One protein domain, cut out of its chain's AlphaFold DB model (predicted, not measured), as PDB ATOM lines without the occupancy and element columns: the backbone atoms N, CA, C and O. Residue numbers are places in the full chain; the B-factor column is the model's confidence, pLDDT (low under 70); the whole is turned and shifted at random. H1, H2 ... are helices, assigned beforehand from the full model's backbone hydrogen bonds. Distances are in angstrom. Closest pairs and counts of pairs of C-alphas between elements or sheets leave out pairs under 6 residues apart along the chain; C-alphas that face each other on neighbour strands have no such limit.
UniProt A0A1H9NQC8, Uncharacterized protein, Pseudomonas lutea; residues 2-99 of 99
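AT A GLANCE: This is residues 2 to 99 of the 99 residues of an uncharacterized protein of Pseudomonas lutea (UniProt A0A1H9NQC8). Two long helices, H3 and H5, cross each other, while H2 meets the first end of H3 in a V and H4 folds against the beginning of H5. H1 and most of H2, residues 2 to 18, stick out as a free arm. The printed part has 98 residues with five named helices, H1 to H5 in chain order, and no named strand: all helix. It is loose, with a radius of gyration of the C-alphas of 17.8 A, and flat, spanning 50 by 35 by 17 A.

HOW THE PARTS SIT: H1, residues 2 to 7, is apart from H2, residues 10 to 26, but only just, at 8.3 A. H2 touches H3, residues 28 to 55, through residues 20 to 24 alone; the closest C-alphas, of Leu 24 and Ala 31, are 5.3 A apart, at a steep tilt of 53 degrees, opposite ways. H3 has a kink of 39 degrees near residue 40. Its residues 41 to 52 alone touch H5, residues 73 to 98, closest at the C-alphas of Ala 48 and Phe 90, 5.3 A, at a steep tilt of 47 degrees, opposite ways. H4, residues 61 to 69, forms a helical hairpin with H5, the closest C-alphas being Ile 68 and Gly 76, 5.5 A. The packing is mostly crossed, with no touching pair at a shallow tilt. Every O i to N i+4 pair is within hydrogen-bond range in H1, H4 and H5, against 11 of 13 in H2 and 21 of 24 in H3.

IN THESE COORDINATES: H1 begins at C-alpha 2, (1.358, 117.305, -71.198). H2 is 25.1 A long, H3 39.7 A and H5 37.5 A; H5 ends at C-alpha 98, (-1.482, 86.138, -58.846).

THE WHOLE: The farthest C-alphas, of Val 25 and Gly 70, are 51.4 A apart. The printed part has no cut, and its four links are tight. pLDDT is under 70 at residues 2 to 7 and 99.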
ATOM      1  N   ASP A   2       0.967 118.326 -70.212       60.81
ATOM      2  CA  ASP A   2       1.358 117.305 -71.198       60.81
ATOM      3  C   ASP A   2       1.166 115.854 -70.728       60.81
ATOM      4  O   ASP A   2       0.905 114.979 -71.544       60.81
ATOM      5  N   LEU A   3       1.186 115.597 -69.414       58.72
ATOM      6  CA  LEU A   3       1.030 114.240 -68.865       58.72
ATOM      7  C   LEU A   3      -0.355 113.630 -69.156       58.72
ATOM      8  O   LEU A   3      -0.470 112.465 -69.515       58.72
ATOM      9  N   ILE A   4      -1.416 114.437 -69.036       66.44
ATOM     10  CA  ILE A   4      -2.790 114.006 -69.340       66.44
ATOM     11  C   ILE A   4      -2.950 113.802 -70.850       66.44
ATOM     12  O   ILE A   4      -3.598 112.853 -71.273       66.44
ATOM     13  N   LYS A   5      -2.314 114.643 -71.674       67.44
ATOM     14  CA  LYS A   5      -2.315 114.457 -73.131       67.44
ATOM     15  C   LYS A   5      -1.624 113.155 -73.539       67.44
ATOM     16  O   LYS A   5      -2.141 112.483 -74.418       67.44
ATOM     17  N   ALA A   6      -0.531 112.780 -72.871       66.69
ATOM     18  CA  ALA A   6       0.153 111.509 -73.109       66.69
ATOM     19  C   ALA A   6      -0.720 110.290 -72.751       66.69
ATOM     20  O   ALA A   6      -0.731 109.307 -73.482       66.69
ATOM     21  N   LEU A   7      -1.513 110.367 -71.672       65.62
ATOM     22  CA  LEU A   7      -2.471 109.309 -71.312       65.62
ATOM     23  C   LEU A   7      -3.569 109.107 -72.366       65.62
ATOM     24  O   LEU A   7      -4.065 107.995 -72.530       65.62
ATOM     25  N   PHE A   8      -3.932 110.164 -73.092       72.19
ATOM     26  CA  PHE A   8      -4.918 110.132 -74.175       72.19
ATOM     27  C   PHE A   8      -4.274 110.222 -75.562       72.19
ATOM     28  O   PHE A   8      -4.942 110.601 -76.529       72.19
ATOM     29  N   ASP A   9      -2.986 109.886 -75.678       80.19
ATOM     30  CA  ASP A   9      -2.298 109.915 -76.961       80.19
ATOM     31  C   ASP A   9      -2.879 108.838 -77.877       80.19
ATOM     32  O   ASP A   9      -2.614 107.640 -77.746       80.19
ATOM     33  N   LYS A  10      -3.696 109.291 -78.829       76.69
ATOM     34  CA  LYS A  10      -4.371 108.434 -79.800       76.69
ATOM     35  C   LYS A  10      -3.381 107.558 -80.568       76.69
ATOM     36  O   LYS A  10      -3.750 106.444 -80.918       76.69
ATOM     37  N   GLY A  11      -2.152 108.024 -80.810       81.25
ATOM     38  CA  GLY A  11      -1.122 107.251 -81.503       81.25
ATOM     39  C   GLY A  11      -0.663 106.041 -80.690       81.25
ATOM     40  O   GLY A  11      -0.621 104.930 -81.213       81.25
ATOM     41  N   ALA A  12      -0.405 106.227 -79.394       77.19
ATOM     42  CA  ALA A  12      -0.015 105.141 -78.496       77.19
ATOM     43  C   ALA A  12      -1.139 104.100 -78.338       77.19
ATOM     44  O   ALA A  12      -0.893 102.897 -78.415       77.19
ATOM     45  N   TRP A  13      -2.388 104.557 -78.200       78.00
ATOM     46  CA  TRP A  13      -3.555 103.670 -78.138       78.00
ATOM     47  C   TRP A  13      -3.793 102.900 -79.440       78.00
ATOM     48  O   TRP A  13      -4.136 101.717 -79.404       78.00
ATOM     49  N   LEU A  14      -3.561 103.535 -80.590       83.88
ATOM     50  CA  LEU A  14      -3.722 102.899 -81.893       83.88
ATOM     51  C   LEU A  14      -2.653 101.833 -82.159       83.88
ATOM     52  O   LEU A  14      -2.955 100.834 -82.800       83.88
ATOM     53  N   LEU A  15      -1.437 101.998 -81.625       83.06
ATOM     54  CA  LEU A  15      -0.382 100.979 -81.691       83.06
ATOM     55  C   LEU A  15      -0.643  99.780 -80.766       83.06
ATOM     56  O   LEU A  15      -0.207  98.672 -81.069       83.06
ATOM     57  N   MET A  16      -1.382  99.963 -79.666       83.56
ATOM     58  CA  MET A  16      -1.751  98.854 -78.775       83.56
ATOM     59  C   MET A  16      -2.767  97.892 -79.407       83.56
ATOM     60  O   MET A  16      -2.702  96.689 -79.159       83.56
ATOM     61  N   LEU A  17      -3.676  98.396 -80.248       83.88
ATOM     62  CA  LEU A  17      -4.726  97.608 -80.908       83.88
ATOM     63  C   LEU A  17      -4.209  96.423 -81.751       83.88
ATOM     64  O   LEU A  17      -4.654  95.301 -81.504       83.88
ATOM     65  N   PRO A  18      -3.284  96.603 -82.717       86.94
ATOM     66  CA  PRO A  18      -2.766  95.488 -83.505       86.94
ATOM     67  C   PRO A  18      -1.991  94.484 -82.645       86.94
ATOM     68  O   PRO A  18      -2.134  93.282 -82.847       86.94
ATOM     69  N   CYS A  19      -1.237  94.939 -81.640       86.50
ATOM     70  CA  CYS A  19      -0.534  94.050 -80.711       86.50
ATOM     71  C   CYS A  19      -1.506  93.193 -79.887       86.50
ATOM     72  O   CYS A  19      -1.293  91.990 -79.738       86.50
ATOM     73  N   ALA A  20      -2.596  93.788 -79.393       84.56
ATOM     74  CA  ALA A  20      -3.639  93.071 -78.667       84.56
ATOM     75  C   ALA A  20      -4.373  92.060 -79.564       84.56
ATOM     76  O   ALA A  20      -4.647  90.945 -79.127       84.56
ATOM     77  N   LEU A  21      -4.642  92.416 -80.826       86.75
ATOM     78  CA  LEU A  21      -5.250  91.509 -81.806       86.75
ATOM     79  C   LEU A  21      -4.343  90.317 -82.125       86.75
ATOM     80  O   LEU A  21      -4.814  89.183 -82.128       86.75
ATOM     81  N   ILE A  22      -3.049  90.556 -82.347       90.44
ATOM     82  CA  ILE A  22      -2.068  89.486 -82.572       90.44
ATOM     83  C   ILE A  22      -2.010  88.558 -81.354       90.44
ATOM     84  O   ILE A  22      -2.057  87.340 -81.510       90.44
ATOM     85  N   LEU A  23      -1.970  89.120 -80.141       89.81
ATOM     86  CA  LEU A  23      -1.946  88.335 -78.909       89.81
ATOM     87  C   LEU A  23      -3.207  87.478 -78.752       89.81
ATOM     88  O   LEU A  23      -3.103  86.320 -78.374       89.81
ATOM     89  N   LEU A  24      -4.382  88.010 -79.098       89.88
ATOM     90  CA  LEU A  24      -5.643  87.273 -79.027       89.88
ATOM     91  C   LEU A  24      -5.693  86.086 -80.001       89.88
ATOM     92  O   LEU A  24      -6.337  85.088 -79.696       89.88
ATOM     93  N   VAL A  25      -5.014  86.175 -81.149       92.19
ATOM     94  CA  VAL A  25      -4.939  85.082 -82.135       92.19
ATOM     95  C   VAL A  25      -3.907  84.024 -81.737       92.19
ATOM     96  O   VAL A  25      -4.152  82.837 -81.939       92.19
ATOM     97  N   ILE A  26      -2.760  84.433 -81.185       95.00
ATOM     98  CA  ILE A  26      -1.659  83.519 -80.835       95.00
ATOM     99  C   ILE A  26      -1.896  82.840 -79.478       95.00
ATOM    100  O   ILE A  26      -1.650  81.644 -79.347       95.00
ATOM    101  N   ASP A  27      -2.360  83.592 -78.476       91.44
ATOM    102  CA  ASP A  27      -2.556  83.123 -77.099       91.44
ATOM    103  C   ASP A  27      -3.760  83.837 -76.435       91.44
ATOM    104  O   ASP A  27      -3.607  84.807 -75.676       91.44
ATOM    105  N   PRO A  28      -4.995  83.375 -76.723       89.00
ATOM    106  CA  PRO A  28      -6.210  83.949 -76.150       89.00
ATOM    107  C   PRO A  28      -6.244  83.957 -74.606       89.00
ATOM    108  O   PRO A  28      -6.671  84.969 -74.036       89.00
ATOM    109  N   PRO A  29      -5.801  82.897 -73.893       91.62
ATOM    110  CA  PRO A  29      -5.695  82.921 -72.432       91.62
ATOM    111  C   PRO A  29      -4.801  84.052 -71.904       91.62
ATOM    112  O   PRO A  29      -5.174  84.745 -70.948       91.62
ATOM    113  N   MET A  30      -3.649  84.290 -72.539       88.19
ATOM    114  CA  MET A  30      -2.772  85.405 -72.175       88.19
ATOM    115  C   MET A  30      -3.442  86.759 -72.446       88.19
ATOM    116  O   MET A  30      -3.379  87.649 -71.598       88.19
ATOM    117  N   ALA A  31      -4.137  86.920 -73.576       88.25
ATOM    118  CA  ALA A  31      -4.856  88.158 -73.892       88.25
ATOM    119  C   ALA A  31      -5.934  88.493 -72.843       88.25
ATOM    120  O   ALA A  31      -6.043  89.638 -72.397       88.25
ATOM    121  N   LEU A  32      -6.693  87.487 -72.395       88.25
ATOM    122  CA  LEU A  32      -7.702  87.650 -71.346       88.25
ATOM    123  C   LEU A  32      -7.067  88.027 -70.001       88.25
ATOM    124  O   LEU A  32      -7.561  88.922 -69.314       88.25
ATOM    125  N   THR A  33      -5.928  87.414 -69.670       88.25
ATOM    126  CA  THR A  33      -5.135  87.761 -68.482       88.25
ATOM    127  C   THR A  33      -4.688  89.224 -68.529       88.25
ATOM    128  O   THR A  33      -4.903  89.968 -67.576       88.25
ATOM    129  N   VAL A  34      -4.134  89.688 -69.654       87.25
ATOM    130  CA  VAL A  34      -3.732  91.096 -69.829       87.25
ATOM    131  C   VAL A  34      -4.918  92.045 -69.634       87.25
ATOM    132  O   VAL A  34      -4.788  93.052 -68.937       87.25
ATOM    133  N   GLY A  35      -6.088  91.708 -70.184       86.69
ATOM    134  CA  GLY A  35      -7.315  92.490 -70.002       86.69
ATOM    135  C   GLY A  35      -7.774  92.578 -68.543       86.69
ATOM    136  O   GLY A  35      -8.127  93.657 -68.069       86.69
ATOM    137  N   GLN A  36      -7.718  91.473 -67.797       88.31
ATOM    138  CA  GLN A  36      -8.031  91.463 -66.363       88.31
ATOM    139  C   GLN A  36      -7.043  92.325 -65.567       88.31
ATOM    140  O   GLN A  36      -7.445  93.143 -64.737       88.31
ATOM    141  N   TRP A  37      -5.748  92.199 -65.854       88.69
ATOM    142  CA  TRP A  37      -4.705  92.956 -65.162       88.69
ATOM    143  C   TRP A  37      -4.715  94.449 -65.493       88.69
ATOM    144  O   TRP A  37      -4.342  95.248 -64.640       88.69
ATOM    145  N   LEU A  38      -5.230  94.852 -66.658       86.25
ATOM    146  CA  LEU A  38      -5.504  96.256 -66.985       86.25
ATOM    147  C   LEU A  38      -6.483  96.915 -65.997       86.25
ATOM    148  O   LEU A  38      -6.366  98.110 -65.732       86.25
ATOM    149  N   LEU A  39      -7.412  96.142 -65.424       87.00
ATOM    150  CA  LEU A  39      -8.364  96.617 -64.412       87.00
ATOM    151  C   LEU A  39      -7.815  96.487 -62.986       87.00
ATOM    152  O   LEU A  39      -8.041  97.364 -62.152       87.00
ATOM    153  N   VAL A  40      -7.084  95.407 -62.698       87.94
ATOM    154  CA  VAL A  40      -6.573  95.106 -61.350       87.94
ATOM    155  C   VAL A  40      -5.336  95.939 -61.000       87.94
ATOM    156  O   VAL A  40      -5.226  96.440 -59.880       87.94
ATOM    157  N   ALA A  41      -4.413  96.146 -61.943       87.81
ATOM    158  CA  ALA A  41      -3.156  96.849 -61.687       87.81
ATOM    159  C   ALA A  41      -3.342  98.287 -61.155       87.81
ATOM    160  O   ALA A  41      -2.661  98.636 -60.190       87.81
ATOM    161  N   PRO A  42      -4.273  99.119 -61.667       89.12
ATOM    162  CA  PRO A  42      -4.539 100.438 -61.087       89.12
ATOM    163  C   PRO A  42      -4.999 100.388 -59.624       89.12
ATOM    164  O   PRO A  42      -4.594 101.231 -58.823       89.12
ATOM    165  N   ILE A  43      -5.805  99.386 -59.254       90.75
ATOM    166  CA  ILE A  43      -6.288  99.199 -57.878       90.75
ATOM    167  C   ILE A  43      -5.110  98.862 -56.957       90.75
ATOM    168  O   ILE A  43      -4.933  99.496 -55.915       90.75
ATOM    169  N   LEU A  44      -4.260  97.916 -57.368       91.38
ATOM    170  CA  LEU A  44      -3.066  97.532 -56.611       91.38
ATOM    171  C   LEU A  44      -2.053  98.678 -56.507       91.38
ATOM    172  O   LEU A  44      -1.455  98.875 -55.452       91.38
ATOM    173  N   ALA A  45      -1.894  99.478 -57.564       89.75
ATOM    174  CA  ALA A  45      -1.063 100.677 -57.535       89.75
ATOM    175  C   ALA A  45      -1.604 101.710 -56.531       89.75
ATOM    176  O   ALA A  45      -0.836 102.277 -55.754       89.75
ATOM    177  N   GLY A  46      -2.926 101.907 -56.484       89.06
ATOM    178  CA  GLY A  46      -3.577 102.745 -55.477       89.06
ATOM    179  C   GLY A  46      -3.308 102.260 -54.051       89.06
ATOM    180  O   GLY A  46      -2.924 103.054 -53.191       89.06
ATOM    181  N   LEU A  47      -3.426 100.952 -53.806       89.12
ATOM    182  CA  LEU A  47      -3.101 100.345 -52.512       89.12
ATOM    183  C   LEU A  47      -1.625 100.528 -52.145       89.12
ATOM    184  O   LEU A  47      -1.332 100.928 -51.020       89.12
ATOM    185  N   ALA A  48      -0.699 100.323 -53.085       90.62
ATOM    186  CA  ALA A  48       0.729 100.547 -52.857       90.62
ATOM    187  C   ALA A  48       1.027 101.996 -52.434       90.62
ATOM    188  O   ALA A  48       1.841 102.233 -51.539       90.62
ATOM    189  N   VAL A  49       0.326 102.971 -53.022       89.19
ATOM    190  CA  VAL A  49       0.436 104.388 -52.646       89.19
ATOM    191  C   VAL A  49      -0.164 104.665 -51.263       89.19
ATOM    192  O   VAL A  49       0.378 105.469 -50.506       89.19
ATOM    193  N   ILE A  50      -1.270 104.018 -50.896       89.44
ATOM    194  CA  ILE A  50      -1.848 104.157 -49.549       89.44
ATOM    195  C   ILE A  50      -0.880 103.597 -48.503       89.44
ATOM    196  O   ILE A  50      -0.570 104.279 -47.527       89.44
ATOM    197  N   VAL A  51      -0.346 102.395 -48.734       89.69
ATOM    198  CA  VAL A  51       0.636 101.758 -47.846       89.69
ATOM    199  C   VAL A  51       1.874 102.636 -47.688       89.69
ATOM    200  O   VAL A  51       2.331 102.855 -46.566       89.69
ATOM    201  N   SER A  52       2.390 103.211 -48.778       88.25
ATOM    202  CA  SER A  52       3.559 104.089 -48.694       88.25
ATOM    203  C   SER A  52       3.294 105.365 -47.895       88.25
ATOM    204  O   SER A  52       4.159 105.785 -47.131       88.25
ATOM    205  N   ARG A  53       2.090 105.945 -47.973       86.75
ATOM    206  CA  ARG A  53       1.703 107.093 -47.136       86.75
ATOM    207  C   ARG A  53       1.593 106.744 -45.655       86.75
ATOM    208  O   ARG A  53       1.930 107.577 -44.820       86.75
ATOM    209  N   ILE A  54       1.143 105.533 -45.327       89.69
ATOM    210  CA  ILE A  54       1.061 105.059 -43.938       89.69
ATOM    211  C   ILE A  54       2.464 104.828 -43.364       89.69
ATOM    212  O   ILE A  54       2.726 105.193 -42.223       89.69
ATOM    213  N   MET A  55       3.376 104.257 -44.155       88.88
ATOM    214  CA  MET A  55       4.762 104.007 -43.736       88.88
ATOM    215  C   MET A  55       5.596 105.289 -43.642       88.88
ATOM    216  O   MET A  55       6.453 105.408 -42.769       88.88
ATOM    217  N   PHE A  56       5.322 106.272 -44.504       87.75
ATOM    218  CA  PHE A  56       6.065 107.530 -44.579       87.75
ATOM    219  C   PHE A  56       5.156 108.759 -44.412       87.75
ATOM    220  O   PHE A  56       5.085 109.607 -45.305       87.75
ATOM    221  N   PRO A  57       4.498 108.937 -43.252       83.69
ATOM    222  CA  PRO A  57       3.499 109.993 -43.057       83.69
ATOM    223  C   PRO A  57       4.090 111.409 -43.102       83.69
ATOM    224  O   PRO A  57       3.375 112.380 -43.331       83.69
ATOM    225  N   LYS A  58       5.405 111.542 -42.879       82.38
ATOM    226  CA  LYS A  58       6.120 112.827 -42.881       82.38
ATOM    227  C   LYS A  58       6.680 113.221 -44.252       82.38
ATOM    228  O   LYS A  58       7.137 114.350 -44.406       82.38
ATOM    229  N   VAL A  59       6.668 112.322 -45.240       81.94
ATOM    230  CA  VAL A  59       7.207 112.611 -46.576       81.94
ATOM    231  C   VAL A  59       6.149 113.353 -47.385       81.94
ATOM    232  O   VAL A  59       5.186 112.765 -47.873       81.94
ATOM    233  N   SER A  60       6.324 114.665 -47.538       82.69
ATOM    234  CA  SER A  60       5.453 115.475 -48.385       82.69
ATOM    235  C   SER A  60       6.027 115.577 -49.803       82.69
ATOM    236  O   SER A  60       7.086 116.154 -50.040       82.69
ATOM    237  N   ILE A  61       5.299 115.018 -50.777       79.56
ATOM    238  CA  ILE A  61       5.667 115.060 -52.204       79.56
ATOM    239  C   ILE A  61       5.920 116.498 -52.702       79.56
ATOM    240  O   ILE A  61       6.912 116.702 -53.402       79.56
ATOM    241  N   PRO A  62       5.102 117.517 -52.346       85.12
ATOM    242  CA  PRO A  62       5.339 118.883 -52.817       85.12
ATOM    243  C   PRO A  62       6.667 119.469 -52.327       85.12
ATOM    244  O   PRO A  62       7.364 120.126 -53.099       85.12
ATOM    245  N   TRP A  63       7.036 119.196 -51.072       87.75
ATOM    246  CA  TRP A  63       8.323 119.612 -50.514       87.75
ATOM    247  C   TRP A  63       9.476 118.892 -51.209       87.75
ATOM    248  O   TRP A  63      10.421 119.537 -51.647       87.75
ATOM    249  N   LEU A  64       9.355 117.574 -51.398       85.25
ATOM    250  CA  LEU A  64      10.383 116.760 -52.044       85.25
ATOM    251  C   LEU A  64      10.689 117.262 -53.464       85.25
ATOM    252  O   LEU A  64      11.844 117.399 -53.847       85.25
ATOM    253  N   VAL A  65       9.650 117.602 -54.233       86.38
ATOM    254  CA  VAL A  65       9.799 118.153 -55.589       86.38
ATOM    255  C   VAL A  65      10.440 119.543 -55.572       86.38
ATOM    256  O   VAL A  65      11.256 119.843 -56.444       86.38
ATOM    257  N   ALA A  66      10.087 120.398 -54.607       87.94
ATOM    258  CA  ALA A  66      10.700 121.718 -54.462       87.94
ATOM    259  C   ALA A  66      12.199 121.610 -54.135       87.94
ATOM    260  O   ALA A  66      13.016 122.290 -54.751       87.94
ATOM    261  N   GLU A  67      12.560 120.694 -53.241       89.81
ATOM    262  CA  GLU A  67      13.931 120.479 -52.785       89.81
ATOM    263  C   GLU A  67      14.823 119.882 -53.892       89.81
ATOM    264  O   GLU A  67      15.967 120.298 -54.081       89.81
ATOM    265  N   ILE A  68      14.274 118.984 -54.718       89.56
ATOM    266  CA  ILE A  68      14.953 118.458 -55.917       89.56
ATOM    267  C   ILE A  68      15.205 119.567 -56.943       89.56
ATOM    268  O   ILE A  68      16.283 119.631 -57.531       89.56
ATOM    269  N   LYS A  69      14.234 120.468 -57.155       89.06
ATOM    270  CA  LYS A  69      14.422 121.638 -58.031       89.06
ATOM    271  C   LYS A  69      15.487 122.599 -57.501       89.06
ATOM    272  O   LYS A  69      16.131 123.272 -58.298       89.06
ATOM    273  N   GLY A  70      15.684 122.640 -56.184       90.38
ATOM    274  CA  GLY A  70      16.771 123.360 -55.523       90.38
ATOM    275  C   GLY A  70      18.147 122.693 -55.639       90.38
ATOM    276  O   GLY A  70      19.080 123.154 -54.990       90.38
ATOM    277  N   TYR A  71      18.292 121.629 -56.440       88.62
ATOM    278  CA  TYR A  71      19.519 120.833 -56.600       88.62
ATOM    279  C   TYR A  71      20.008 120.142 -55.317       88.62
ATOM    280  O   TYR A  71      21.176 119.764 -55.210       88.62
ATOM    281  N   ASN A  72      19.120 119.903 -54.350       91.69
ATOM    282  CA  ASN A  72      19.479 119.134 -53.169       91.69
ATOM    283  C   ASN A  72      19.548 117.632 -53.496       91.69
ATOM    284  O   ASN A  72      18.535 116.951 -53.689       91.69
ATOM    285  N   VAL A  73      20.771 117.100 -53.508       91.06
ATOM    286  CA  VAL A  73      21.063 115.692 -53.811       91.06
ATOM    287  C   VAL A  73      20.406 114.738 -52.808       91.06
ATOM    288  O   VAL A  73      19.909 113.685 -53.205       91.06
ATOM    289  N   ALA A  74      20.337 115.104 -51.525       90.25
ATOM    290  CA  ALA A  74      19.750 114.249 -50.495       90.25
ATOM    291  C   ALA A  74      18.242 114.041 -50.715       90.25
ATOM    292  O   ALA A  74      17.744 112.922 -50.588       90.25
ATOM    293  N   ALA A  75      17.525 115.094 -51.117       89.00
ATOM    294  CA  ALA A  75      16.113 114.988 -51.480       89.00
ATOM    295  C   ALA A  75      15.903 114.137 -52.742       89.00
ATOM    296  O   ALA A  75      14.955 113.354 -52.803       89.00
ATOM    297  N   GLY A  76      16.815 114.231 -53.715       88.50
ATOM    298  CA  GLY A  76      16.820 113.367 -54.897       88.50
ATOM    299  C   GLY A  76      16.990 111.885 -54.552       88.50
ATOM    300  O   GLY A  76      16.230 111.046 -55.036       88.50
ATOM    301  N   ILE A  77      17.930 111.560 -53.658       93.06
ATOM    302  CA  ILE A  77      18.139 110.187 -53.173       93.06
ATOM    303  C   ILE A  77      16.893 109.682 -52.438       93.06
ATOM    304  O   ILE A  77      16.444 108.563 -52.688       93.06
ATOM    305  N   LEU A  78      16.298 110.509 -51.574       91.12
ATOM    306  CA  LEU A  78      15.077 110.150 -50.851       91.12
ATOM    307  C   LEU A  78      13.908 109.877 -51.809       91.12
ATOM    308  O   LEU A  78      13.169 108.913 -51.617       91.12
ATOM    309  N   ALA A  79      13.763 110.676 -52.868       89.69
ATOM    310  CA  ALA A  79      12.754 110.457 -53.899       89.69
ATOM    311  C   ALA A  79      12.973 109.149 -54.663       89.69
ATOM    312  O   ALA A  79      12.023 108.390 -54.852       89.69
ATOM    313  N   ALA A  80      14.214 108.851 -55.054       90.00
ATOM    314  CA  ALA A  80      14.547 107.595 -55.715       90.00
ATOM    315  C   ALA A  80      14.238 106.386 -54.816       90.00
ATOM    316  O   ALA A  80      13.581 105.442 -55.255       90.00
ATOM    317  N   ALA A  81      14.628 106.443 -53.540       91.38
ATOM    318  CA  ALA A  81      14.325 105.401 -52.562       91.38
ATOM    319  C   ALA A  81      12.812 105.216 -52.364       91.38
ATOM    320  O   ALA A  81      12.329 104.086 -52.300       91.38
ATOM    321  N   PHE A  82      12.049 106.311 -52.325       90.44
ATOM    322  CA  PHE A  82      10.593 106.264 -52.204       90.44
ATOM    323  C   PHE A  82       9.928 105.618 -53.427       90.44
ATOM    324  O   PHE A  82       9.054 104.767 -53.275       90.44
ATOM    325  N   VAL A  83      10.368 105.965 -54.641       90.88
ATOM    326  CA  VAL A  83       9.876 105.344 -55.882       90.88
ATOM    327  C   VAL A  83      10.185 103.847 -55.904       90.88
ATOM    328  O   VAL A  83       9.300 103.048 -56.209       90.88
ATOM    329  N   LEU A  84      11.405 103.455 -55.524       93.62
ATOM    330  CA  LEU A  84      11.788 102.045 -55.421       93.62
ATOM    331  C   LEU A  84      10.928 101.298 -54.399       93.62
ATOM    332  O   LEU A  84      10.447 100.207 -54.694       93.62
ATOM    333  N   PHE A  85      10.683 101.889 -53.228       92.94
ATOM    334  CA  PHE A  85       9.811 101.302 -52.213       92.94
ATOM    335  C   PHE A  85       8.395 101.062 -52.747       92.94
ATOM    336  O   PHE A  85       7.878  99.951 -52.638       92.94
ATOM    337  N   VAL A  86       7.779 102.070 -53.375       91.38
ATOM    338  CA  VAL A  86       6.436 101.935 -53.965       91.38
ATOM    339  C   VAL A  86       6.421 100.855 -55.048       91.38
ATOM    340  O   VAL A  86       5.498 100.044 -55.080       91.38
ATOM    341  N   GLY A  87       7.458 100.796 -55.890       91.62
ATOM    342  CA  GLY A  87       7.612  99.754 -56.905       91.62
ATOM    343  C   GLY A  87       7.698  98.347 -56.307       91.62
ATOM    344  O   GLY A  87       7.025  97.439 -56.787       91.62
ATOM    345  N   MET A  88       8.456  98.166 -55.222       94.62
ATOM    346  CA  MET A  88       8.554  96.880 -54.522       94.62
ATOM    347  C   MET A  88       7.227  96.467 -53.881       94.62
ATOM    348  O   MET A  88       6.829  95.312 -54.011       94.62
ATOM    349  N   VAL A  89       6.516  97.397 -53.235       92.06
ATOM    350  CA  VAL A  89       5.187  97.121 -52.661       92.06
ATOM    351  C   VAL A  89       4.199  96.734 -53.758       92.06
ATOM    352  O   VAL A  89       3.480  95.750 -53.614       92.06
ATOM    353  N   PHE A  90       4.191  97.461 -54.877       93.00
ATOM    354  CA  PHE A  90       3.354  97.127 -56.024       93.00
ATOM    355  C   PHE A  90       3.672  95.732 -56.577       93.00
ATOM    356  O   PHE A  90       2.763  94.929 -56.768       93.00
ATOM    357  N   MET A  91       4.952  95.406 -56.767       92.69
ATOM    358  CA  MET A  91       5.369  94.077 -57.217       92.69
ATOM    359  C   MET A  91       4.957  92.975 -56.238       92.69
ATOM    360  O   MET A  91       4.459  91.939 -56.672       92.69
ATOM    361  N   ALA A  92       5.108  93.197 -54.931       92.00
ATOM    362  CA  ALA A  92       4.667  92.252 -53.911       92.00
ATOM    363  C   ALA A  92       3.149  92.023 -53.967       92.00
ATOM    364  O   ALA A  92       2.703  90.879 -53.923       92.00
ATOM    365  N   LEU A  93       2.359  93.089 -54.139       90.62
ATOM    366  CA  LEU A  93       0.906  93.002 -54.308       90.62
ATOM    367  C   LEU A  93       0.513  92.261 -55.591       90.62
ATOM    368  O   LEU A  93      -0.409  91.452 -55.559       90.62
ATOM    369  N   CYS A  94       1.211  92.492 -56.705       89.19
ATOM    370  CA  CYS A  94       0.969  91.780 -57.961       89.19
ATOM    371  C   CYS A  94       1.297  90.285 -57.851       89.19
ATOM    372  O   CYS A  94       0.530  89.452 -58.324       89.19
ATOM    373  N   LEU A  95       2.416  89.932 -57.212       90.44
ATOM    374  CA  LEU A  95       2.772  88.532 -56.971       90.44
ATOM    375  C   LEU A  95       1.784  87.857 -56.019       90.44
ATOM    376  O   LEU A  95       1.424  86.710 -56.248       90.44
ATOM    377  N   TRP A  96       1.312  88.579 -55.001       91.06
ATOM    378  CA  TRP A  96       0.289  88.092 -54.081       91.06
ATOM    379  C   TRP A  96      -1.067  87.886 -54.765       91.06
ATOM    380  O   TRP A  96      -1.676  86.848 -54.579       91.06
ATOM    381  N   ALA A  97      -1.520  88.827 -55.597       85.12
ATOM    382  CA  ALA A  97      -2.804  88.725 -56.298       85.12
ATOM    383  C   ALA A  97      -2.816  87.663 -57.415       85.12
ATOM    384  O   ALA A  97      -3.886  87.266 -57.872       85.12
ATOM    385  N   LYS A  98      -1.638  87.238 -57.885       77.69
ATOM    386  CA  LYS A  98      -1.482  86.138 -58.846       77.69
ATOM    387  C   LYS A  98      -1.423  84.758 -58.167       77.69
ATOM    388  O   LYS A  98      -1.665  83.767 -58.855       77.69
ATOM    389  N   ALA A  99      -1.027  84.704 -56.894       68.69
ATOM    390  CA  ALA A  99      -0.884  83.476 -56.109       68.69
ATOM    391  C   ALA A  99      -2.246  82.933 -55.662       68.69
ATOM    392  O   ALA A  99      -2.373  81.688 -55.635       68.69
TER     393      ALA A  99